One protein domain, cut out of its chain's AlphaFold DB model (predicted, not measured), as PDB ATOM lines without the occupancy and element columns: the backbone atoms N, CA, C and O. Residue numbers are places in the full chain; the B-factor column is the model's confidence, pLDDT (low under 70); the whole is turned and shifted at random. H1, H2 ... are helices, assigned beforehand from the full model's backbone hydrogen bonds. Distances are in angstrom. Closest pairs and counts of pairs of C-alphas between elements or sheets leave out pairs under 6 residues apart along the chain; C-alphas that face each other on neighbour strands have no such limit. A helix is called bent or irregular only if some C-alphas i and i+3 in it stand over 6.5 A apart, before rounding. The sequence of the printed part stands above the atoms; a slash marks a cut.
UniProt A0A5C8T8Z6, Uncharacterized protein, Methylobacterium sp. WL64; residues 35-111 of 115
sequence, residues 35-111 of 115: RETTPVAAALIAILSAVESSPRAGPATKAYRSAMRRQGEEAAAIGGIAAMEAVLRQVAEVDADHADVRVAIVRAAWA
ATOM      1  N   ARG A  35     193.823 187.004 200.587       91.56
ATOM      2  CA  ARG A  35     193.797 185.653 200.004       91.56
ATOM      3  C   ARG A  35     194.396 185.608 198.606       91.56
ATOM      4  O   ARG A  35     195.050 184.628 198.278       91.56
ATOM      5  N   GLU A  36     194.191 186.650 197.808       92.12
ATOM      6  CA  GLU A  36     194.736 186.733 196.446       92.12
ATOM      7  C   GLU A  36     196.259 186.893 196.457       92.12
ATOM      8  O   GLU A  36     196.943 186.375 195.585       92.12
ATOM      9  N   THR A  37     196.806 187.549 197.482       94.56
ATOM     10  CA  THR A  37     198.252 187.794 197.625       94.56
ATOM     11  C   THR A  37     198.987 186.707 198.418       94.56
ATOM     12  O   THR A  37     200.209 186.596 198.318       94.56
ATOM     13  N   THR A  38     198.258 185.855 199.149       95.56
ATOM     14  CA  THR A  38     198.826 184.772 199.978       95.56
ATOM     15  C   THR A  38     199.713 183.793 199.198       95.56
ATOM     16  O   THR A  38     200.795 183.472 199.694       95.56
ATOM     17  N   PRO A  39     199.333 183.310 197.996       96.25
ATOM     18  CA  PRO A  39     200.173 182.377 197.244       96.25
ATOM     19  C   PRO A  39     201.528 182.986 196.868       96.25
ATOM     20  O   PRO A  39     202.559 182.331 197.016       96.25
ATOM     21  N   VAL A  40     201.528 184.259 196.462       95.88
ATOM     22  CA  VAL A  40     202.744 185.001 196.108       95.88
ATOM     23  C   VAL A  40     203.639 185.195 197.334       95.88
ATOM     24  O   VAL A  40     204.848 184.963 197.273       95.88
ATOM     25  N   ALA A  41     203.053 185.563 198.478       95.88
ATOM     26  CA  ALA A  41     203.790 185.692 199.733       95.88
ATOM     27  C   ALA A  41     204.422 184.357 200.164       95.88
ATOM     28  O   ALA A  41     205.609 184.314 200.484       95.88
ATOM     29  N   ALA A  42     203.670 183.255 200.103       96.19
ATOM     30  CA  ALA A  42     204.167 181.921 200.439       96.19
ATOM     31  C   ALA A  42     205.336 181.486 199.537       96.19
ATOM     32  O   ALA A  42     206.343 180.967 200.027       96.19
ATOM     33  N   ALA A  43     205.241 181.738 198.228       95.88
ATOM     34  CA  ALA A  43     206.313 181.441 197.284       95.88
ATOM     35  C   ALA A  43     207.582 182.263 197.565       95.88
ATOM     36  O   ALA A  43     208.690 181.722 197.532       95.88
ATOM     37  N   LEU A  44     207.445 183.552 197.898       95.56
ATOM     38  CA  LEU A  44     208.581 184.389 198.297       95.56
ATOM     39  C   LEU A  44     209.243 183.892 199.574       95.56
ATOM     40  O   LEU A  44     210.467 183.825 199.621       95.56
ATOM     41  N   ILE A  45     208.458 183.514 200.584       94.94
ATOM     42  CA  ILE A  45     208.982 182.968 201.840       94.94
ATOM     43  C   ILE A  45     209.803 181.707 201.560       94.94
ATOM     44  O   ILE A  45     210.928 181.599 202.035       94.94
ATOM     45  N   ALA A  46     209.309 180.799 200.715       94.69
ATOM     46  CA  ALA A  46     210.062 179.610 200.322       94.69
ATOM     47  C   ALA A  46     211.391 179.950 199.617       94.69
ATOM     48  O   ALA A  46     212.419 179.329 199.901       94.69
ATOM     49  N   ILE A  47     211.398 180.951 198.727       93.69
ATOM     50  CA  ILE A  47     212.627 181.415 198.064       93.69
ATOM     51  C   ILE A  47     213.600 182.024 199.083       93.69
ATOM     52  O   ILE A  47     214.793 181.732 199.028       93.69
ATOM     53  N   LEU A  48     213.109 182.846 200.012       93.19
ATOM     54  CA  LEU A  48     213.920 183.493 201.044       93.19
ATOM     55  C   LEU A  48     214.559 182.463 201.979       93.19
ATOM     56  O   LEU A  48     215.771 182.511 202.182       93.19
ATOM     57  N   SER A  49     213.800 181.465 202.430       91.44
ATOM     58  CA  SER A  49     214.337 180.354 203.223       91.44
ATOM     59  C   SER A  49     215.438 179.593 202.473       91.44
ATOM     60  O   SER A  49     216.465 179.249 203.054       91.44
ATOM     61  N   ALA A  50     215.275 179.372 201.163       90.12
ATOM     62  CA  ALA A  50     216.294 178.715 200.343       90.12
ATOM     63  C   ALA A  50     217.563 179.571 200.159       90.12
ATOM     64  O   ALA A  50     218.671 179.031 200.089       90.12
ATOM     65  N   VAL A  51     217.416 180.898 200.077       88.38
ATOM     66  CA  VAL A  51     218.539 181.849 200.035       88.38
ATOM     67  C   VAL A  51     219.308 181.829 201.355       88.38
ATOM     68  O   VAL A  51     220.537 181.844 201.340       88.38
ATOM     69  N   GLU A  52     218.603 181.768 202.482       87.50
ATOM     70  CA  GLU A  52     219.194 181.743 203.824       87.50
ATOM     71  C   GLU A  52     219.963 180.448 204.105       87.50
ATOM     72  O   GLU A  52     221.006 180.487 204.757       87.50
ATOM     73  N   SER A  53     219.502 179.316 203.565       86.00
ATOM     74  CA  SER A  53     220.167 178.018 203.720       86.00
ATOM     75  C   SER A  53     221.303 177.762 202.720       86.00
ATOM     76  O   SER A  53     222.025 176.775 202.859       86.00
ATOM     77  N   SER A  54     221.447 178.593 201.682       75.94
ATOM     78  CA  SER A  54     222.398 178.365 200.584       75.94
ATOM     79  C   SER A  54     223.662 179.225 200.699       75.94
ATOM     80  O   SER A  54     223.633 180.318 201.271       75.94
ATOM     81  N   PRO A  55     224.792 178.798 200.098       72.06
ATOM     82  CA  PRO A  55     225.973 179.646 199.970       72.06
ATOM     83  C   PRO A  55     225.620 180.984 199.304       72.06
ATOM     84  O   PRO A  55     225.067 181.022 198.204       72.06
ATOM     85  N   ARG A  56     225.964 182.099 199.965       68.06
ATOM     86  CA  ARG A  56     225.562 183.463 199.560       68.06
ATOM     87  C   ARG A  56     226.116 183.918 198.202       68.06
ATOM     88  O   ARG A  56     225.654 184.927 197.670       68.06
ATOM     89  N   ALA A  57     227.082 183.198 197.635       65.31
ATOM     90  CA  ALA A  57     227.728 183.529 196.373       65.31
ATOM     91  C   ALA A  57     227.625 182.366 195.378       65.31
ATOM     92  O   ALA A  57     228.057 181.251 195.665       65.31
ATOM     93  N   GLY A  58     227.083 182.639 194.188       71.38
ATOM     94  CA  GLY A  58     227.101 181.696 193.075       71.38
ATOM     95  C   GLY A  58     226.002 181.933 192.035       71.38
ATOM     96  O   GLY A  58     225.185 182.847 192.171       71.38
ATOM     97  N   PRO A  59     225.945 181.088 190.990       76.19
ATOM     98  CA  PRO A  59     224.923 181.163 189.941       76.19
ATOM     99  C   PRO A  59     223.482 181.125 190.479       76.19
ATOM    100  O   PRO A  59     222.584 181.739 189.897       76.19
ATOM    101  N   ALA A  60     223.266 180.459 191.618       83.31
ATOM    102  CA  ALA A  60     221.965 180.325 192.270       83.31
ATOM    103  C   ALA A  60     221.364 181.674 192.705       83.31
ATOM    104  O   ALA A  60     220.161 181.881 192.566       83.31
ATOM    105  N   THR A  61     222.183 182.644 193.129       84.88
ATOM    106  CA  THR A  61     221.707 183.968 193.570       84.88
ATOM    107  C   THR A  61     220.953 184.704 192.459       84.88
ATOM    108  O   THR A  61     219.940 185.360 192.712       84.88
ATOM    109  N   LYS A  62     221.403 184.568 191.203       88.75
ATOM    110  CA  LYS A  62     220.719 185.156 190.041       88.75
ATOM    111  C   LYS A  62     219.374 184.473 189.783       88.75
ATOM    112  O   LYS A  62     218.406 185.158 189.452       88.75
ATOM    113  N   ALA A  63     219.304 183.153 189.962       91.69
ATOM    114  CA  ALA A  63     218.066 182.394 189.828       91.69
ATOM    115  C   ALA A  63     217.043 182.796 190.900       91.69
ATOM    116  O   ALA A  63     215.905 183.101 190.554       91.69
ATOM    117  N   TYR A  64     217.457 182.915 192.167       91.94
ATOM    118  CA  TYR A  64     216.582 183.379 193.248       91.94
ATOM    119  C   TYR A  64     216.076 184.802 193.017       91.94
ATOM    120  O   TYR A  64     214.881 185.055 193.146       91.94
ATOM    121  N   ARG A  65     216.949 185.726 192.594       92.44
ATOM    122  CA  ARG A  65     216.529 187.092 192.241       92.44
ATOM    123  C   ARG A  65     215.502 187.098 191.109       92.44
ATOM    124  O   ARG A  65     214.520 187.824 191.190       92.44
ATOM    125  N   SER A  66     215.720 186.288 190.073       94.69
ATOM    126  CA  SER A  66     214.779 186.145 188.957       94.69
ATOM    127  C   SER A  66     213.427 185.592 189.419       94.69
ATOM    128  O   SER A  66     212.385 186.128 189.051       94.69
ATOM    129  N   ALA A  67     213.432 184.571 190.281       95.81
ATOM    130  CA  ALA A  67     212.216 184.000 190.851       95.81
ATOM    131  C   ALA A  67     211.446 185.027 191.698       95.81
ATOM    132  O   ALA A  67     210.251 185.211 191.485       95.81
ATOM    133  N   MET A  68     212.133 185.761 192.582       96.19
ATOM    134  CA  MET A  68     211.519 186.842 193.362       96.19
ATOM    135  C   MET A  68     210.932 187.926 192.458       96.19
ATOM    136  O   MET A  68     209.821 188.382 192.705       96.19
ATOM    137  N   ARG A  69     211.630 188.309 191.380       96.44
ATOM    138  CA  ARG A  69     211.121 189.292 190.416       96.44
ATOM    139  C   ARG A  69     209.813 188.840 189.764       96.44
ATOM    140  O   ARG A  69     208.871 189.622 189.744       96.44
ATOM    141  N   ARG A  70     209.728 187.585 189.308       96.69
ATOM    142  CA  ARG A  70     208.495 187.021 188.719       96.69
ATOM    143  C   ARG A  70     207.319 187.064 189.690       96.69
ATOM    144  O   ARG A  70     206.210 187.374 189.286       96.69
ATOM    145  N   GLN A  71     207.570 186.799 190.970       97.31
ATOM    146  CA  GLN A  71     206.545 186.924 192.009       97.31
ATOM    147  C   GLN A  71     206.092 188.379 192.211       97.31
ATOM    148  O   GLN A  71     204.923 188.630 192.477       97.31
ATOM    149  N   GLY A  72     206.984 189.354 192.018       95.62
ATOM    150  CA  GLY A  72     206.612 190.772 191.997       95.62
ATOM    151  C   GLY A  72     205.747 191.141 190.796       95.62
ATOM    152  O   GLY A  72     204.778 191.873 190.954       95.62
ATOM    153  N   GLU A  73     206.067 190.611 189.614       96.50
ATOM    154  CA  GLU A  73     205.264 190.795 188.394       96.50
ATOM    155  C   GLU A  73     203.867 190.167 188.546       96.50
ATOM    156  O   GLU A  73     202.872 190.754 188.130       96.50
ATOM    157  N   GLU A  74     203.774 189.013 189.208       95.62
ATOM    158  CA  GLU A  74     202.505 188.360 189.539       95.62
ATOM    159  C   GLU A  74     201.681 189.181 190.543       95.62
ATOM    160  O   GLU A  74     200.497 189.424 190.314       95.62
ATOM    161  N   ALA A  75     202.305 189.695 191.610       94.44
ATOM    162  CA  ALA A  75     201.643 190.616 192.536       94.44
ATOM    163  C   ALA A  75     201.145 191.885 191.824       94.44
ATOM    164  O   ALA A  75     199.996 192.281 192.008       94.44
ATOM    165  N   ALA A  76     201.977 192.491 190.975       94.25
ATOM    166  CA  ALA A  76     201.596 193.649 190.175       94.25
ATOM    167  C   ALA A  76     200.392 193.349 189.264       94.25
ATOM    168  O   ALA A  76     199.483 194.169 189.156       94.25
ATOM    169  N   ALA A  77     200.329 192.156 188.668       93.56
ATOM    170  CA  ALA A  77     199.194 191.743 187.846       93.56
ATOM    171  C   ALA A  77     197.891 191.547 188.648       93.56
ATOM    172  O   ALA A  77     196.810 191.736 188.097       93.56
ATOM    173  N   ILE A  78     197.978 191.181 189.933       92.88
ATOM    174  CA  ILE A  78     196.812 190.990 190.813       92.88
ATOM    175  C   ILE A  78     196.170 192.328 191.191       92.88
ATOM    176  O   ILE A  78     194.951 192.468 191.159       92.88
ATOM    177  N   GLY A  79     196.976 193.309 191.593       91.00
ATOM    178  CA  GLY A  79     196.449 194.558 192.150       91.00
ATOM    179  C   GLY A  79     197.476 195.675 192.227       91.00
ATOM    180  O   GLY A  79     197.390 196.533 193.108       91.00
ATOM    181  N   GLY A  80     198.476 195.627 191.349       92.81
ATOM    182  CA  GLY A  80     199.503 196.643 191.229       92.81
ATOM    183  C   GLY A  80     200.332 196.828 192.493       92.81
ATOM    184  O   GLY A  80     200.592 195.892 193.257       92.81
ATOM    185  N   ILE A  81     200.705 198.079 192.749       91.69
ATOM    186  CA  ILE A  81     201.475 198.480 193.937       91.69
ATOM    187  C   ILE A  81     200.797 198.023 195.241       91.69
ATOM    188  O   ILE A  81     201.478 197.543 196.146       91.69
ATOM    189  N   ALA A  82     199.465 198.094 195.336       91.75
ATOM    190  CA  ALA A  82     198.744 197.708 196.553       91.75
ATOM    191  C   ALA A  82     198.899 196.210 196.872       91.75
ATOM    192  O   ALA A  82     199.076 195.834 198.034       91.75
ATOM    193  N   ALA A  83     198.880 195.350 195.847       94.25
ATOM    194  CA  ALA A  83     199.147 193.921 196.008       94.25
ATOM    195  C   ALA A  83     200.603 193.674 196.414       94.25
ATOM    196  O   ALA A  83     200.863 192.896 197.331       94.25
ATOM    197  N   MET A  84     201.552 194.369 195.779       95.38
ATOM    198  CA  MET A  84     202.974 194.267 196.118       95.38
ATOM    199  C   MET A  84     203.235 194.653 197.584       95.38
ATOM    200  O   MET A  84     203.923 193.932 198.306       95.38
ATOM    201  N   GLU A  85     202.640 195.743 198.071       94.25
ATOM    202  CA  GLU A  85     202.745 196.154 199.476       94.25
ATOM    203  C   GLU A  85     202.078 195.162 200.436       94.25
ATOM    204  O   GLU A  85     202.616 194.883 201.509       94.25
ATOM    205  N   ALA A  86     200.922 194.599 200.066       94.62
ATOM    206  CA  ALA A  86     200.259 193.565 200.859       94.62
ATOM    207  C   ALA A  86     201.122 192.302 200.997       94.62
ATOM    208  O   ALA A  86     201.220 191.751 202.092       94.62
ATOM    209  N   VAL A  87     201.800 191.887 199.922       96.31
ATOM    210  CA  VAL A  87     202.751 190.769 199.951       96.31
ATOM    211  C   VAL A  87     203.941 191.078 200.861       96.31
ATOM    212  O   VAL A  87     204.306 190.239 201.681       96.31
ATOM    213  N   LEU A  88     204.528 192.281 200.785       95.31
ATOM    214  CA  LEU A  88     205.642 192.665 201.666       95.31
ATOM    215  C   LEU A  88     205.251 192.634 203.149       95.31
ATOM    216  O   LEU A  88     206.052 192.192 203.972       95.31
ATOM    217  N   ARG A  89     204.029 193.063 203.487       94.75
ATOM    218  CA  ARG A  89     203.507 192.963 204.859       94.75
ATOM    219  C   ARG A  89     203.396 191.510 205.311       94.75
ATOM    220  O   ARG A  89     203.902 191.181 206.374       94.75
ATOM    221  N   GLN A  90     202.838 190.632 204.477       94.69
ATOM    222  CA  GLN A  90     202.739 189.203 204.796       94.69
ATOM    223  C   GLN A  90     204.116 188.552 204.989       94.69
ATOM    224  O   GLN A  90     204.299 187.767 205.913       94.69
ATOM    225  N   VAL A  91     205.110 188.903 204.163       94.12
ATOM    226  CA  VAL A  91     206.491 188.408 204.317       94.12
ATOM    227  C   VAL A  91     207.105 188.860 205.648       94.12
ATOM    228  O   VAL A  91     207.783 188.065 206.296       94.12
ATOM    229  N   ALA A  92     206.867 190.106 206.064       94.00
ATOM    230  CA  ALA A  92     207.351 190.632 207.341       94.00
ATOM    231  C   ALA A  92     206.658 189.983 208.554       94.00
ATOM    232  O   ALA A  92     207.300 189.751 209.575       94.00
ATOM    233  N   GLU A  93     205.366 189.665 208.445       93.56
ATOM    234  CA  GLU A  93     204.576 189.055 209.524       93.56
ATOM    235  C   GLU A  93     204.981 187.602 209.831       93.56
ATOM    236  O   GLU A  93     204.792 187.140 210.955       93.56
ATOM    237  N   VAL A  94     205.547 186.877 208.861       91.19
ATOM    238  CA  VAL A  94     205.922 185.459 209.027       91.19
ATOM    239  C   VAL A  94     207.154 185.260 209.912       91.19
ATOM    240  O   VAL A  94     207.259 184.240 210.589       91.19
ATOM    241  N   ASP A  95     208.093 186.204 209.905       85.62
ATOM    242  CA  ASP A  95     209.341 186.117 210.666       85.62
ATOM    243  C   ASP A  95     209.798 187.526 211.032       85.62
ATOM    244  O   ASP A  95     210.499 188.193 210.265       85.62
ATOM    245  N   ALA A  96     209.351 187.984 212.201       86.56
ATOM    246  CA  ALA A  96     209.624 189.331 212.686       86.56
ATOM    247  C   ALA A  96     211.127 189.588 212.890       86.56
ATOM    248  O   ALA A  96     211.582 190.711 212.681       86.56
ATOM    249  N   ASP A  97     211.902 188.554 213.232       88.56
ATOM    250  CA  ASP A  97     213.337 188.672 213.510       88.56
ATOM    251  C   ASP A  97     214.145 188.959 212.233       88.56
ATOM    252  O   ASP A  97     215.166 189.649 212.273       88.56
ATOM    253  N   HIS A  98     213.672 188.468 211.082       87.69
ATOM    254  CA  HIS A  98     214.309 188.665 209.775       87.69
ATOM    255  C   HIS A  98     213.525 189.594 208.843       87.69
ATOM    256  O   HIS A  98     213.933 189.782 207.690       87.69
ATOM    257  N   ALA A  99     212.422 190.181 209.314       91.44
ATOM    258  CA  ALA A  99     211.480 190.951 208.509       91.44
ATOM    259  C   ALA A  99     212.176 192.036 207.677       91.44
ATOM    260  O   ALA A  99     212.025 192.068 206.456       91.44
ATOM    261  N   ASP A 100     213.007 192.865 208.310       91.94
ATOM    262  CA  ASP A 100     213.710 193.963 207.637       91.94
ATOM    263  C   ASP A 100     214.651 193.463 206.536       91.94
ATOM    264  O   ASP A 100     214.679 194.005 205.426       91.94
ATOM    265  N   VAL A 101     215.395 192.388 206.815       91.81
ATOM    266  CA  VAL A 101     216.345 191.793 205.865       91.81
ATOM    267  C   VAL A 101     215.598 191.190 204.678       91.81
ATOM    268  O   VAL A 101     215.942 191.463 203.524       91.81
ATOM    269  N   ARG A 102     214.548 190.409 204.937       93.69
ATOM    270  CA  ARG A 102     213.730 189.768 203.901       93.69
ATOM    271  C   ARG A 102     213.016 190.798 203.032       93.69
ATOM    272  O   ARG A 102     213.095 190.717 201.806       93.69
ATOM    273  N   VAL A 103     212.401 191.815 203.637       94.81
ATOM    274  CA  VAL A 103     211.745 192.913 202.911       94.81
ATOM    275  C   VAL A 103     212.749 193.677 202.048       94.81
ATOM    276  O   VAL A 103     212.450 193.972 200.891       94.81
ATOM    277  N   ALA A 104     213.952 193.962 202.556       94.12
ATOM    278  CA  ALA A 104     214.991 194.633 201.777       94.12
ATOM    279  C   ALA A 104     215.430 193.803 200.556       94.12
ATOM    280  O   ALA A 104     215.562 194.349 199.456       94.12
ATOM    281  N   ILE A 105     215.602 192.487 200.718       93.56
ATOM    282  CA  ILE A 105     215.950 191.571 199.622       93.56
ATOM    283  C   ILE A 105     214.852 191.557 198.552       93.56
ATOM    284  O   ILE A 105     215.154 191.694 197.362       93.56
ATOM    285  N   VAL A 106     213.584 191.433 198.959       95.38
ATOM    286  CA  VAL A 106     212.445 191.409 198.027       95.38
ATOM    287  C   VAL A 106     212.319 192.744 197.293       95.38
ATOM    288  O   VAL A 106     212.248 192.757 196.065       95.38
ATOM    289  N   ARG A 107     212.395 193.878 198.004       95.19
ATOM    290  CA  ARG A 107     212.370 195.218 197.389       95.19
ATOM    291  C   ARG A 107     213.479 195.396 196.355       95.19
ATOM    292  O   ARG A 107     213.224 195.910 195.269       95.19
ATOM    293  N   ALA A 108     214.692 194.933 196.655       94.50
ATOM    294  CA  ALA A 108     215.799 194.989 195.707       94.50
ATOM    295  C   ALA A 108     215.548 194.119 194.460       94.50
ATOM    296  O   ALA A 108     215.914 194.513 193.353       94.50
ATOM    297  N   ALA A 109     214.915 192.952 194.612       94.25
ATOM    298  CA  ALA A 109     214.550 192.091 193.484       94.25
ATOM    299  C   ALA A 109     213.419 192.683 192.620       94.25
ATOM    300  O   ALA A 109     213.381 192.451 191.409       94.25
ATOM    301  N   TRP A 110     212.528 193.462 193.232       96.06
ATOM    302  CA  TRP A 110     211.389 194.114 192.582       96.06
ATOM    303  C   TRP A 110     211.706 195.487 191.992       96.06
ATOM    304  O   TRP A 110     210.835 196.108 191.388       96.06
ATOM    305  N   ALA A 111     212.947 195.961 192.106       93.69
ATOM    306  CA  ALA A 111     213.362 197.208 191.480       93.69
ATOM    307  C   ALA A 111     213.041 197.195 189.969       93.69
ATOM    308  O   ALA A 111     213.495 196.324 189.217       93.69
TER     309      ALA A 111
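Overview. This is residues 35 to 111 of the 115 residues of an uncharacterized protein of Methylobacterium sp. WL64 (UniProt A0A5C8T8Z6). Two long helical rods, H1 and arm H2a, lie side by side, and a second helical hairpin, H2b with H3, packs across them. Residues 53 to 59, of which 53 belongs to H1 and 59 to H2a, stick out at the end where the link joins these two helical parts. The printed part has 77 residues, with helices H1, H2, H3 in order; it is all helix and compact, radius of gyration of the C-alphas 11.6 A, spans 33 by 25 by 18 A.

Along the chain. H1, residues 35 to 53, starts at C-alpha 35 (193.797, 185.653, 200.004) and measures 27.7 A; it is irregular, C-alphas 36 and 39 being 7.0 A apart. H2, residues 59 to 94, was assigned as one helix by its hydrogen bonds but is bent, C-alphas 78 and 81 being 9.4 A apart: H2a, residues 59 to 78, measures 29.8 A, and H2b, residues 81 to 94, 20.4 A. H3, residues 99 to 109, ends at C-alpha 109 (214.550, 192.091, 193.484).

Arrangement. H1 and H2a form a hairpin and touch, closest C-alphas Val 40 and Gln 71, 5.9 A, at a shallow tilt of 10 degrees, opposite ways. H2b touches H1 at a steep tilt of 54 degrees, closest C-alphas Ala 41 and Val 87, 5.2 A, with H1 residues 37 to 45 alone. H2b and H3 form a hairpin, closest C-alphas Ala 92 and Ala 99, 4.3 A, at 37 degrees, only just steep. Every O i to N i+4 pair is within hydrogen-bond range in H2b and H3, 13 of 15 in H1 and 15 of 16 in H2a.

Size, cuts and confidence. The C-alphas farthest apart, of Arg 35 and Gly 58, are 34.2 A apart. The printed part has no cut, both links are tight, and residues 56 to 57 have pLDDT under 70.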